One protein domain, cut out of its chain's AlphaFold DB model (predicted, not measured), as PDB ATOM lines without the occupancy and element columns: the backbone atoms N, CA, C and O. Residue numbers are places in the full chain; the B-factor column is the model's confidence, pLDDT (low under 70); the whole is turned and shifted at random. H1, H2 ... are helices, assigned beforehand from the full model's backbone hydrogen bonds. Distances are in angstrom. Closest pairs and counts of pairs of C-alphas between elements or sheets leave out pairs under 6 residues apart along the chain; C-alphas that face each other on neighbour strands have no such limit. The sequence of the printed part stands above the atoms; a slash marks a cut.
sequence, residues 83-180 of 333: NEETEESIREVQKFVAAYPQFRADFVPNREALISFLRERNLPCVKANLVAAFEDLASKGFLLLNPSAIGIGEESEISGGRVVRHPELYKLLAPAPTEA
ATOM      1  N   ASN A  83     146.391 177.005 128.244       88.00
ATOM      2  CA  ASN A  83     147.458 177.677 128.994       88.00
ATOM      3  C   ASN A  83     146.887 178.697 129.993       88.00
ATOM      4  O   ASN A  83     147.319 178.737 131.141       88.00
ATOM      5  N   GLU A  84     145.863 179.454 129.591       87.56
ATOM      6  CA  GLU A  84     145.186 180.432 130.451       87.56
ATOM      7  C   GLU A  84     144.538 179.773 131.678       87.56
ATOM      8  O   GLU A  84     144.701 180.245 132.803       87.56
ATOM      9  N   GLU A  85     143.851 178.641 131.489       85.19
ATOM     10  CA  GLU A  85     143.229 177.886 132.586       85.19
ATOM     11  C   GLU A  85     144.279 177.329 133.564       85.19
ATOM     12  O   GLU A  85     144.046 177.255 134.778       85.19
ATOM     13  N   THR A  86     145.451 176.970 133.040       85.81
ATOM     14  CA  THR A  86     146.587 176.486 133.831       85.81
ATOM     15  C   THR A  86     147.210 177.617 134.649       85.81
ATOM     16  O   THR A  86     147.410 177.465 135.855       85.81
ATOM     17  N   GLU A  87     147.461 178.775 134.035       88.25
ATOM     18  CA  GLU A  87     147.978 179.959 134.729       88.25
ATOM     19  C   GLU A  87     147.039 180.441 135.836       88.25
ATOM     20  O   GLU A  87     147.488 180.788 136.929       88.25
ATOM     21  N   GLU A  88     145.730 180.440 135.586       88.19
ATOM     22  CA  GLU A  88     144.734 180.805 136.591       88.19
ATOM     23  C   GLU A  88     144.771 179.848 137.789       88.19
ATOM     24  O   GLU A  88     144.797 180.295 138.937       88.19
ATOM     25  N   SER A  89     144.879 178.541 137.531       86.81
ATOM     26  CA  SER A  89     145.022 177.527 138.582       86.81
ATOM     27  C   SER A  89     146.298 177.739 139.405       86.81
ATOM     28  O   SER A  89     146.269 177.649 140.631       86.81
ATOM     29  N   ILE A  90     147.417 178.087 138.756       88.88
ATOM     30  CA  ILE A  90     148.679 178.410 139.442       88.88
ATOM     31  C   ILE A  90     148.509 179.638 140.344       88.88
ATOM     32  O   ILE A  90     148.943 179.613 141.499       88.88
ATOM     33  N   ARG A  91     147.846 180.697 139.864       92.06
ATOM     34  CA  ARG A  91     147.578 181.906 140.664       92.06
ATOM     35  C   ARG A  91     146.713 181.597 141.884       92.06
ATOM     36  O   ARG A  91     146.979 182.117 142.966       92.06
ATOM     37  N   GLU A  92     145.695 180.754 141.740       91.62
ATOM     38  CA  GLU A  92     144.840 180.343 142.859       91.62
ATOM     39  C   GLU A  92     145.606 179.520 143.903       91.62
ATOM     40  O   GLU A  92     145.471 179.774 145.104       91.62
ATOM     41  N   VAL A  93     146.491 178.615 143.470       91.31
ATOM     42  CA  VAL A  93     147.391 177.883 144.376       91.31
ATOM     43  C   VAL A  93     148.332 178.839 145.110       91.31
ATOM     44  O   VAL A  93     148.480 178.728 146.323       91.31
ATOM     45  N   GLN A  94     148.927 179.818 144.423       91.50
ATOM     46  CA  GLN A  94     149.797 180.814 145.061       91.50
ATOM     47  C   GLN A  94     149.053 181.632 146.126       91.50
ATOM     48  O   GLN A  94     149.568 181.821 147.227       91.50
ATOM     49  N   LYS A  95     147.817 182.066 145.839       91.88
ATOM     50  CA  LYS A  95     146.961 182.754 146.822       91.88
ATOM     51  C   LYS A  95     146.648 181.874 148.029       91.88
ATOM     52  O   LYS A  95     146.575 182.385 149.146       91.88
ATOM     53  N   PHE A  96     146.423 180.579 147.813       94.38
ATOM     54  CA  PHE A  96     146.206 179.620 148.893       94.38
ATOM     55  C   PHE A  96     147.465 179.472 149.757       94.38
ATOM     56  O   PHE A  96     147.393 179.709 150.956       94.38
ATOM     57  N   VAL A  97     148.627 179.192 149.163       92.31
ATOM     58  CA  VAL A  97     149.889 179.020 149.905       92.31
ATOM     59  C   VAL A  97     150.263 180.283 150.690       92.31
ATOM     60  O   VAL A  97     150.684 180.187 151.837       92.31
ATOM     61  N   ALA A  98     150.041 181.471 150.120       90.56
ATOM     62  CA  ALA A  98     150.272 182.734 150.822       90.56
ATOM     63  C   ALA A  98     149.338 182.929 152.032       90.56
ATOM     64  O   ALA A  98     149.746 183.499 153.041       90.56
ATOM     65  N   ALA A  99     148.087 182.467 151.939       91.12
ATOM     66  CA  ALA A  99     147.116 182.562 153.028       91.12
ATOM     67  C   ALA A  99     147.293 181.467 154.094       91.12
ATOM     68  O   ALA A  99     146.886 181.677 155.233       91.12
ATOM     69  N   TYR A 100     147.889 180.327 153.740       93.69
ATOM     70  CA  TYR A 100     148.079 179.167 154.613       93.69
ATOM     71  C   TYR A 100     149.562 178.754 154.657       93.69
ATOM     72  O   TYR A 100     149.911 177.679 154.174       93.69
ATOM     73  N   PRO A 101     150.463 179.575 155.228       91.75
ATOM     74  CA  PRO A 101     151.900 179.282 155.284       91.75
ATOM     75  C   PRO A 101     152.246 178.029 156.105       91.75
ATOM     76  O   PRO A 101     153.317 177.453 155.932       91.75
ATOM     77  N   GLN A 102     151.343 177.571 156.974       92.38
ATOM     78  CA  GLN A 102     151.458 176.288 157.666       92.38
ATOM     79  C   GLN A 102     151.296 175.083 156.729       92.38
ATOM     80  O   GLN A 102     151.698 173.974 157.081       92.38
ATOM     81  N   PHE A 103     150.712 175.267 155.542       93.75
ATOM     82  CA  PHE A 103     150.679 174.237 154.516       93.75
ATOM     83  C   PHE A 103     152.041 174.158 153.822       93.75
ATOM     84  O   PHE A 103     152.464 175.075 153.114       93.75
ATOM     85  N   ARG A 104     152.722 173.021 153.972       91.62
ATOM     86  CA  ARG A 104     154.008 172.777 153.315       91.62
ATOM     87  C   ARG A 104     153.839 172.465 151.833       91.62
ATOM     88  O   ARG A 104     153.680 171.308 151.449       91.62
ATOM     89  N   ALA A 105     153.869 173.509 151.008       89.19
ATOM     90  CA  ALA A 105     153.791 173.414 149.547       89.19
ATOM     91  C   ALA A 105     155.080 172.879 148.893       89.19
ATOM     92  O   ALA A 105     155.067 172.425 147.747       89.19
ATOM     93  N   ASP A 106     156.199 172.936 149.606       90.38
ATOM     94  CA  ASP A 106     157.470 172.330 149.219       90.38
ATOM     95  C   ASP A 106     157.446 170.797 149.359       90.38
ATOM     96  O   ASP A 106     158.128 170.092 148.614       90.38
ATOM     97  N   PHE A 107     156.601 170.271 150.251       91.44
ATOM     98  CA  PHE A 107     156.426 168.839 150.454       91.44
ATOM     99  C   PHE A 107     155.529 168.225 149.367       91.44
ATOM    100  O   PHE A 107     154.316 168.443 149.328       91.44
ATOM    101  N   VAL A 108     156.131 167.433 148.470       92.25
ATOM    102  CA  VAL A 108     155.449 166.815 147.313       92.25
ATOM    103  C   VAL A 108     154.178 166.043 147.712       92.25
ATOM    104  O   VAL A 108     153.141 166.320 147.104       92.25
ATOM    105  N   PRO A 109     154.181 165.182 148.753       93.88
ATOM    106  CA  PRO A 109     152.992 164.402 149.112       93.88
ATOM    107  C   PRO A 109     151.786 165.249 149.533       93.88
ATOM    108  O   PRO A 109     150.650 164.882 149.245       93.88
ATOM    109  N   ASN A 110     152.001 166.420 150.147       93.88
ATOM    110  CA  ASN A 110     150.906 167.340 150.472       93.88
ATOM    111  C   ASN A 110     150.212 167.859 149.207       93.88
ATOM    112  O   ASN A 110     148.985 167.948 149.148       93.88
ATOM    113  N   ARG A 111     151.005 168.218 148.189       92.19
ATOM    114  CA  ARG A 111     150.474 168.699 146.907       92.19
ATOM    115  C   ARG A 111     149.714 167.595 146.188       92.19
ATOM    116  O   ARG A 111     148.622 167.840 145.685       92.19
ATOM    117  N   GLU A 112     150.270 166.388 146.167       92.44
ATOM    118  CA  GLU A 112     149.626 165.222 145.557       92.44
ATOM    119  C   GLU A 112     148.316 164.865 146.256       92.44
ATOM    120  O   GLU A 112     147.331 164.587 145.574       92.44
ATOM    121  N   ALA A 113     148.261 164.945 147.588       93.31
ATOM    122  CA  ALA A 113     147.040 164.712 148.354       93.31
ATOM    123  C   ALA A 113     145.943 165.736 148.009       93.31
ATOM    124  O   ALA A 113     144.809 165.346 147.729       93.31
ATOM    125  N   LEU A 114     146.282 167.032 147.944       93.75
ATOM    126  CA  LEU A 114     145.340 168.077 147.518       93.75
ATOM    127  C   LEU A 114     144.846 167.855 146.083       93.75
ATOM    128  O   LEU A 114     143.644 167.904 145.827       93.75
ATOM    129  N   ILE A 115     145.760 167.598 145.143       91.69
ATOM    130  CA  ILE A 115     145.412 167.381 143.733       91.69
ATOM    131  C   ILE A 115     144.524 166.143 143.587       91.69
ATOM    132  O   ILE A 115     143.525 166.195 142.871       91.69
ATOM    133  N   SER A 116     144.850 165.053 144.283       92.75
ATOM    134  CA  SER A 116     144.061 163.817 144.256       92.75
ATOM    135  C   SER A 116     142.661 164.051 144.815       92.75
ATOM    136  O   SER A 116     141.684 163.693 144.163       92.75
ATOM    137  N   PHE A 117     142.540 164.767 145.938       94.25
ATOM    138  CA  PHE A 117     141.249 165.128 146.525       94.25
ATOM    139  C   PHE A 117     140.360 165.915 145.553       94.25
ATOM    140  O   PHE A 117     139.164 165.625 145.426       94.25
ATOM    141  N   LEU A 118     140.930 166.919 144.875       92.44
ATOM    142  CA  LEU A 118     140.201 167.740 143.907       92.44
ATOM    143  C   LEU A 118     139.816 166.935 142.664       92.44
ATOM    144  O   LEU A 118     138.687 167.050 142.187       92.44
ATOM    145  N   ARG A 119     140.727 166.093 142.166       90.31
ATOM    146  CA  ARG A 119     140.510 165.245 140.991       90.31
ATOM    147  C   ARG A 119     139.419 164.205 141.230       90.31
ATOM    148  O   ARG A 119     138.512 164.092 140.412       90.31
ATOM    149  N   GLU A 120     139.469 163.486 142.351       90.69
ATOM    150  CA  GLU A 120     138.478 162.462 142.718       90.69
ATOM    151  C   GLU A 120     137.058 163.029 142.810       90.69
ATOM    152  O   GLU A 120     136.089 162.365 142.448       90.69
ATOM    153  N   ARG A 121     136.928 164.282 143.260       89.81
ATOM    154  CA  ARG A 121     135.641 164.981 143.379       89.81
ATOM    155  C   ARG A 121     135.292 165.832 142.158       89.81
ATOM    156  O   ARG A 121     134.263 166.504 142.167       89.81
ATOM    157  N   ASN A 122     136.130 165.808 141.120       86.12
ATOM    158  CA  ASN A 122     136.003 166.628 139.919       86.12
ATOM    159  C   ASN A 122     135.775 168.127 140.231       86.12
ATOM    160  O   ASN A 122     134.920 168.785 139.635       86.12
ATOM    161  N   LEU A 123     136.520 168.652 141.204       87.81
ATOM    162  CA  LEU A 123     136.422 170.037 141.661       87.81
ATOM    163  C   LEU A 123     137.423 170.941 140.923       87.81
ATOM    164  O   LEU A 123     138.532 170.492 140.621       87.81
ATOM    165  N   PRO A 124     137.079 172.218 140.670       87.44
ATOM    166  CA  PRO A 124     138.018 173.182 140.104       87.44
ATOM    167  C   PRO A 124     139.122 173.551 141.095       87.44
ATOM    168  O   PRO A 124     138.887 173.620 142.305       87.44
ATOM    169  N   CYS A 125     140.307 173.870 140.566       88.50
ATOM    170  CA  CYS A 125     141.442 174.386 141.332       88.50
ATOM    171  C   CYS A 125     141.257 175.882 141.654       88.50
ATOM    172  O   CYS A 125     141.907 176.753 141.087       88.50
ATOM    173  N   VAL A 126     140.316 176.175 142.548       89.56
ATOM    174  CA  VAL A 126     140.035 177.519 143.079       89.56
ATOM    175  C   VAL A 126     140.264 177.540 144.582       89.56
ATOM    176  O   VAL A 126     140.090 176.516 145.250       89.56
ATOM    177  N   LYS A 127     140.598 178.715 145.135       88.50
ATOM    178  CA  LYS A 127     140.905 178.882 146.565       88.50
ATOM    179  C   LYS A 127     139.898 178.200 147.495       88.50
ATOM    180  O   LYS A 127     140.314 177.524 148.425       88.50
ATOM    181  N   ALA A 128     138.594 178.337 147.245       90.12
ATOM    182  CA  ALA A 128     137.561 177.744 148.100       90.12
ATOM    183  C   ALA A 128     137.670 176.209 148.198       90.12
ATOM    184  O   ALA A 128     137.596 175.652 149.290       90.12
ATOM    185  N   ASN A 129     137.916 175.530 147.073       92.44
ATOM    186  CA  ASN A 129     138.054 174.074 147.052       92.44
ATOM    187  C   ASN A 129     139.400 173.618 147.617       92.44
ATOM    188  O   ASN A 129     139.458 172.577 148.261       92.44
ATOM    189  N   LEU A 130     140.468 174.397 147.408       93.62
ATOM    190  CA  LEU A 130     141.776 174.141 148.020       93.62
ATOM    191  C   LEU A 130     141.698 174.209 149.549       93.62
ATOM    192  O   LEU A 130     142.253 173.346 150.219       93.62
ATOM    193  N   VAL A 131     140.962 175.184 150.091       94.50
ATOM    194  CA  VAL A 131     140.711 175.299 151.536       94.50
ATOM    195  C   VAL A 131     139.895 174.115 152.045       94.50
ATOM    196  O   VAL A 131     140.314 173.470 152.997       94.50
ATOM    197  N   ALA A 132     138.792 173.764 151.378       93.56
ATOM    198  CA  ALA A 132     137.982 172.612 151.779       93.56
ATOM    199  C   ALA A 132     138.783 171.294 151.753       93.56
ATOM    200  O   ALA A 132     138.662 170.464 152.652       93.56
ATOM    201  N   ALA A 133     139.632 171.111 150.737       95.00
ATOM    202  CA  ALA A 133     140.531 169.968 150.635       95.00
ATOM    203  C   ALA A 133     141.588 169.974 151.750       95.00
ATOM    204  O   ALA A 133     141.854 168.940 152.357       95.00
ATOM    205  N   PHE A 134     142.169 171.138 152.047       95.69
ATOM    206  CA  PHE A 134     143.132 171.312 153.127       95.69
ATOM    207  C   PHE A 134     142.529 170.971 154.491       95.69
ATOM    208  O   PHE A 134     143.107 170.168 155.217       95.69
ATOM    209  N   GLU A 135     141.356 171.517 154.817       94.19
ATOM    210  CA  GLU A 135     140.653 171.264 156.077       94.19
ATOM    211  C   GLU A 135     140.295 169.780 156.248       94.19
ATOM    212  O   GLU A 135     140.548 169.197 157.306       94.19
ATOM    213  N   ASP A 136     139.762 169.134 155.205       94.75
ATOM    214  CA  ASP A 136     139.398 167.713 155.255       94.75
ATOM    215  C   ASP A 136     140.633 166.808 155.401       94.75
ATOM    216  O   ASP A 136     140.663 165.922 156.256       94.75
ATOM    217  N   LEU A 137     141.685 167.046 154.615       94.44
ATOM    218  CA  LEU A 137     142.895 166.224 154.665       94.44
ATOM    219  C   LEU A 137     143.688 166.448 155.960       94.44
ATOM    220  O   LEU A 137     144.172 165.484 156.557       94.44
ATOM    221  N   ALA A 138     143.802 167.692 156.432       92.75
ATOM    222  CA  ALA A 138     144.499 168.009 157.675       92.75
ATOM    223  C   ALA A 138     143.750 167.488 158.908       92.75
ATOM    224  O   ALA A 138     144.376 166.892 159.783       92.75
ATOM    225  N   SER A 139     142.420 167.629 158.968       91.12
ATOM    226  CA  SER A 139     141.615 167.097 160.083       91.12
ATOM    227  C   SER A 139     141.660 165.569 160.187       91.12
ATOM    228  O   SER A 139     141.471 165.018 161.270       91.12
ATOM    229  N   LYS A 140     141.979 164.880 159.086       92.31
ATOM    230  CA  LYS A 140     142.234 163.433 159.040       92.31
ATOM    231  C   LYS A 140     143.707 163.059 159.245       92.31
ATOM    232  O   LYS A 140     144.031 161.876 159.314       92.31
ATOM    233  N   GLY A 141     144.600 164.042 159.357       89.81
ATOM    234  CA  GLY A 141     146.034 163.837 159.568       89.81
ATOM    235  C   GLY A 141     146.809 163.402 158.320       89.81
ATOM    236  O   GLY A 141     147.935 162.931 158.451       89.81
ATOM    237  N   PHE A 142     146.240 163.554 157.120       92.81
ATOM    238  CA  PHE A 142     146.897 163.190 155.859       92.81
ATOM    239  C   PHE A 142     147.915 164.228 155.370       92.81
ATOM    240  O   PHE A 142     148.643 163.956 154.418       92.81
ATOM    241  N   LEU A 143     147.975 165.403 156.003       94.12
ATOM    242  CA  LEU A 143     148.900 166.475 155.643       94.12
ATOM    243  C   LEU A 143     150.004 166.652 156.689       94.12
ATOM    244  O   LEU A 143     149.777 166.507 157.892       94.12
ATOM    245  N   LEU A 144     151.190 167.019 156.205       93.69
ATOM    246  CA  LEU A 144     152.306 167.517 157.004       93.69
ATOM    247  C   LEU A 144     152.199 169.043 157.112       93.69
ATOM    248  O   LEU A 144     152.303 169.744 156.103       93.69
ATOM    249  N   LEU A 145     151.990 169.562 158.316       93.75
ATOM    250  CA  LEU A 145     151.835 170.993 158.576       93.75
ATOM    251  C   LEU A 145     153.059 171.557 159.295       93.75
ATOM    252  O   LEU A 145     153.762 170.823 159.984       93.75
ATOM    253  N   ASN A 146     153.268 172.866 159.167       92.38
ATOM    254  CA  ASN A 146     154.271 173.629 159.902       92.38
ATOM    255  C   ASN A 146     153.593 174.635 160.861       92.38
ATOM    256  O   ASN A 146     153.287 175.758 160.453       92.38
ATOM    257  N   PRO A 147     153.347 174.255 162.127       89.31
ATOM    258  CA  PRO A 147     152.743 175.120 163.143       89.31
ATOM    259  C   PRO A 147     153.547 176.392 163.424       89.31
ATOM    260  O   PRO A 147     152.966 177.474 163.569       89.31
ATOM    261  N   SER A 148     154.882 176.291 163.415       87.88
ATOM    262  CA  SER A 148     155.769 177.433 163.661       87.88
ATOM    263  C   SER A 148     155.584 178.561 162.634       87.88
ATOM    264  O   SER A 148     155.692 179.736 162.984       87.88
ATOM    265  N   ALA A 149     155.190 178.239 161.394       85.81
ATOM    266  CA  ALA A 149     154.939 179.223 160.337       85.81
ATOM    267  C   ALA A 149     153.791 180.201 160.659       85.81
ATOM    268  O   ALA A 149     153.725 181.292 160.091       85.81
ATOM    269  N   ILE A 150     152.898 179.824 161.578       85.38
ATOM    270  CA  ILE A 150     151.805 180.675 162.068       85.38
ATOM    271  C   ILE A 150     151.937 181.023 163.557       85.38
ATOM    272  O   ILE A 150     151.011 181.584 164.139       85.38
ATOM    273  N   GLY A 151     153.093 180.736 164.165       81.88
ATOM    274  CA  GLY A 151     153.374 181.040 165.569       81.88
ATOM    275  C   GLY A 151     152.631 180.148 166.565       81.88
ATOM    276  O   GLY A 151     152.407 180.564 167.700       81.88
ATOM    277  N   ILE A 152     152.221 178.947 166.148       82.75
ATOM    278  CA  ILE A 152     151.592 177.957 167.026       82.75
ATOM    279  C   ILE A 152     152.652 176.930 167.403       82.75
ATOM    280  O   ILE A 152     152.958 176.039 166.624       82.75
ATOM    281  N   GLY A 153     153.221 177.056 168.600       82.31
ATOM    282  CA  GLY A 153     154.287 176.168 169.063       82.31
ATOM    283  C   GLY A 153     155.617 176.340 168.315       82.31
ATOM    284  O   GLY A 153     155.763 177.175 167.423       82.31
ATOM    285  N   GLU A 154     156.604 175.542 168.720       82.31
ATOM    286  CA  GLU A 154     157.972 175.575 168.175       82.31
ATOM    287  C   GLU A 154     158.206 174.508 167.095       82.31
ATOM    288  O   GLU A 154     159.226 174.515 166.409       82.31
ATOM    289  N   GLU A 155     157.264 173.576 166.933       86.50
ATOM    290  CA  GLU A 155     157.396 172.468 165.994       86.50
ATOM    291  C   GLU A 155     157.325 172.979 164.546       86.50
ATOM    292  O   GLU A 155     156.379 173.661 164.141       86.50
ATOM    293  N   SER A 156     158.331 172.622 163.745       86.62
ATOM    294  CA  SER A 156     158.373 172.924 162.311       86.62
ATOM    295  C   SER A 156     157.555 171.942 161.470       86.62
ATOM    296  O   SER A 156     157.231 172.232 160.316       86.62
ATOM    297  N   GLU A 157     157.234 170.770 162.024       89.81
ATOM    298  CA  GLU A 157     156.591 169.670 161.313       89.81
ATOM    299  C   GLU A 157     155.679 168.854 162.238       89.81
ATOM    300  O   GLU A 157     156.132 168.256 163.214       89.81
ATOM    301  N   ILE A 158     154.394 168.769 161.886       91.25
ATOM    302  CA  ILE A 158     153.423 167.869 162.521       91.25
ATOM    303  C   ILE A 158     152.601 167.131 161.462       91.25
ATOM    304  O   ILE A 158     152.245 167.695 160.430       91.25
ATOM    305  N   SER A 159     152.275 165.863 161.705       90.69
ATOM    306  CA  SER A 159     151.440 165.048 160.808       90.69
ATOM    307  C   SER A 159     150.623 164.000 161.569       90.69
ATOM    308  O   SER A 159     150.799 163.801 162.779       90.69
ATOM    309  N   GLY A 160     149.711 163.325 160.863       90.38
ATOM    310  CA  GLY A 160     148.988 162.165 161.377       90.38
ATOM    311  C   GLY A 160     148.205 162.468 162.651       90.38
ATOM    312  O   GLY A 160     147.591 163.525 162.800       90.38
ATOM    313  N   GLY A 161     148.267 161.546 163.613       85.38
ATOM    314  CA  GLY A 161     147.540 161.663 164.878       85.38
ATOM    315  C   GLY A 161     147.907 162.891 165.721       85.38
ATOM    316  O   GLY A 161     147.084 163.311 166.533       85.38
ATOM    317  N   ARG A 162     149.094 163.489 165.525       87.12
ATOM    318  CA  ARG A 162     149.488 164.723 166.226       87.12
ATOM    319  C   ARG A 162     148.704 165.936 165.733       87.12
ATOM    320  O   ARG A 162     148.296 166.743 166.555       87.12
ATOM    321  N   VAL A 163     148.434 166.020 164.427       89.50
ATOM    322  CA  VAL A 163     147.573 167.070 163.853       89.50
ATOM    323  C   VAL A 163     146.142 166.896 164.348       89.50
ATOM    324  O   VAL A 163     145.560 167.828 164.893       89.50
ATOM    325  N   VAL A 164     145.596 165.681 164.229       90.19
ATOM    326  CA  VAL A 164     144.191 165.390 164.578       90.19
ATOM    327  C   VAL A 164     143.884 165.704 166.043       90.19
ATOM    328  O   VAL A 164     142.802 166.185 166.366       90.19
ATOM    329  N   ARG A 165     144.834 165.435 166.945       89.12
ATOM    330  CA  ARG A 165     144.681 165.663 168.390       89.12
ATOM    331  C   ARG A 165     145.234 167.012 168.849       89.12
ATOM    332  O   ARG A 165     145.335 167.231 170.055       89.12
ATOM    333  N   HIS A 166     145.616 167.896 167.927       88.38
ATOM    334  CA  HIS A 166     146.198 169.177 168.297       88.38
ATOM    335  C   HIS A 166     145.142 170.054 168.997       88.38
ATOM    336  O   HIS A 166     144.072 170.284 168.426       88.38
ATOM    337  N   PRO A 167     145.416 170.590 170.201       87.12
ATOM    338  CA  PRO A 167     144.434 171.368 170.965       87.12
ATOM    339  C   PRO A 167     143.981 172.633 170.224       87.12
ATOM    340  O   PRO A 167     142.852 173.091 170.385       87.12
ATOM    341  N   GLU A 168     144.844 173.176 169.366       88.38
ATOM    342  CA  GLU A 168     144.563 174.357 168.548       88.38
ATOM    343  C   GLU A 168     144.374 174.030 167.059       88.38
ATOM    344  O   GLU A 168     144.717 174.839 166.199       88.38
ATOM    345  N   LEU A 169     143.849 172.842 166.728       88.44
ATOM    346  CA  LEU A 169     143.620 172.441 165.333       88.44
ATOM    347  C   LEU A 169     142.832 173.498 164.544       88.44
ATOM    348  O   LEU A 169     143.206 173.831 163.428       88.44
ATOM    349  N   TYR A 170     141.806 174.110 165.138       87.81
ATOM    350  CA  TYR A 170     141.033 175.174 164.483       87.81
ATOM    351  C   TYR A 170     141.887 176.383 164.061       87.81
ATOM    352  O   TYR A 170     141.589 177.008 163.048       87.81
ATOM    353  N   LYS A 171     142.961 176.707 164.798       88.12
ATOM    354  CA  LYS A 171     143.905 177.771 164.425       88.12
ATOM    355  C   LYS A 171     144.897 177.299 163.364       88.12
ATOM    356  O   LYS A 171     145.233 178.070 162.477       88.12
ATOM    357  N   LEU A 172     145.324 176.034 163.423       88.50
ATOM    358  CA  LEU A 172     146.151 175.410 162.381       88.50
ATOM    359  C   LEU A 172     145.428 175.328 161.033       88.50
ATOM    360  O   LEU A 172     146.076 175.364 159.992       88.50
ATOM    361  N   LEU A 173     144.101 175.212 161.042       91.06
ATOM    362  CA  LEU A 173     143.289 175.188 159.828       91.06
ATOM    363  C   LEU A 173     142.858 176.581 159.358       91.06
ATOM    364  O   LEU A 173     142.396 176.715 158.232       91.06
ATOM    365  N   ALA A 174     143.018 177.613 160.185       89.00
ATOM    366  CA  ALA A 174     142.664 178.980 159.833       89.00
ATOM    367  C   ALA A 174     143.734 179.628 158.932       89.00
ATOM    368  O   ALA A 174     144.915 179.273 159.010       89.00
ATOM    369  N   PRO A 175     143.361 180.607 158.088       88.69
ATOM    370  CA  PRO A 175     144.345 181.395 157.358       88.69
ATOM    371  C   PRO A 175     145.262 182.138 158.336       88.69
ATOM    372  O   PRO A 175     144.829 182.557 159.415       88.69
ATOM    373  N   ALA A 176     146.522 182.332 157.948       82.56
ATOM    374  CA  ALA A 176     147.462 183.092 158.753       82.56
ATOM    375  C   ALA A 176     146.933 184.511 159.017       82.56
ATOM    376  O   ALA A 176     146.370 185.141 158.112       82.56
ATOM    377  N   PRO A 177     147.131 185.037 160.239       74.69
ATOM    378  CA  PRO A 177     146.700 186.383 160.565       74.69
ATOM    379  C   PRO A 177     147.403 187.389 159.653       74.69
ATOM    380  O   PRO A 177     148.622 187.325 159.454       74.69
ATOM    381  N   THR A 178     146.634 188.326 159.100       76.19
ATOM    382  CA  THR A 178     147.177 189.414 158.276       76.19
ATOM    383  C   THR A 178     148.118 190.291 159.097       76.19
ATOM    384  O   THR A 178     148.026 190.319 160.323       76.19
ATOM    385  N   GLU A 179     149.008 191.056 158.461       71.31
ATOM    386  CA  GLU A 179     149.903 191.981 159.180       71.31
ATOM    387  C   GLU A 179     149.140 192.941 160.100       71.31
ATOM    388  O   GLU A 179     149.561 193.176 161.226       71.31
ATOM    389  N   ALA A 180     147.960 193.406 159.679       70.31
ATOM    390  CA  ALA A 180     147.079 194.221 160.514       70.31
ATOM    391  C   ALA A 180     146.553 193.459 161.746       70.31
ATOM    392  O   ALA A 180     146.487 194.011 162.843       70.31
TER     393      ALA A 180
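What this domain is: This is residues 83 to 180 of the 333 residues of an uncharacterized protein of Acidobacteria bacterium (UniProt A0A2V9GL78). Three longer helices, H1, H2 and H3, make one part of the domain, and the three four-residue helices H4, H5 and H6 with their loops gather at one end of it. H3 lies between H1 and H2, meeting H1 with its first residues and crossing H2 steeply, while H1 reaches away from the short helices and makes much of the longest axis; residues 177 to 180 run off as a tail. The printed part has 98 residues with six named helices, in the order H1 to H6, and no named strand; its class is all helix. It is compact, with a radius of gyration of the C-alphas of 13.2 A, and its C-alphas span 41 by 33 by 20 A.

How they stand to each other: H1, residues 83 to 99, is the longest helix, and it touches H3, residues 127 to 139. H1 touches H3 with its residues 92 to 96 alone, and H3 touches H1 with its residues 127 to 131 alone, the closest C-alphas being those of Glu 92 and Lys 127, 5.6 A apart. They run the same way at a steep tilt of 51 degrees. H3 is the hub, touching three other helices. H2, residues 108 to 120, touches H3 with its residues 113 to 118 alone; the closest C-alphas, of Leu 114 and Ala 133, are 6.0 A apart. Their tilt of 67 degrees is only just steep rather than about perpendicular, and they run opposite ways. H1 and H2 are apart. Residues 138 to 139 of H3 touch H5, residues 161 to 164, with the C-alphas of Ser 139 and Val 164 closest at 5.5 A. H6, residues 169 to 172, is close to H3 but not clearly touching, with the C-alphas of Ser 139 and Leu 169 closest at 7.8 A. H4, residues 147 to 150, is close to H6 but not clearly touching; the closest C-alphas, of Pro 147 and Leu 172, are 6.6 A apart. In H1, H2 and H3 every O i to N i+4 pair is within hydrogen-bond range; H4, H5 and H6 are too short for such a pair, and their single O i to N i+3 pair is within range in H4 and H6 but not in H5.

Where its parts are: H1 begins at C-alpha 83, at (147.458, 177.677, 128.994), and is 24.5 A long from first to last C-alpha. H2 is 18.1 A long and H3 17.9 A, with C-alpha 139 at (141.615, 167.097, 160.083). H4, H5 and H6 are short, and H6 ends at C-alpha 172, at (146.151, 175.410, 162.381).

The domain as a whole: The two C-alphas farthest apart are those of Asn 83 and Pro 167, at 42.6 A. The printed part has no cut. The link H5 to H6 is tight, the other links are short, and none is long. The mean pLDDT of the printed part is 89.5, and no printed residue is under 70.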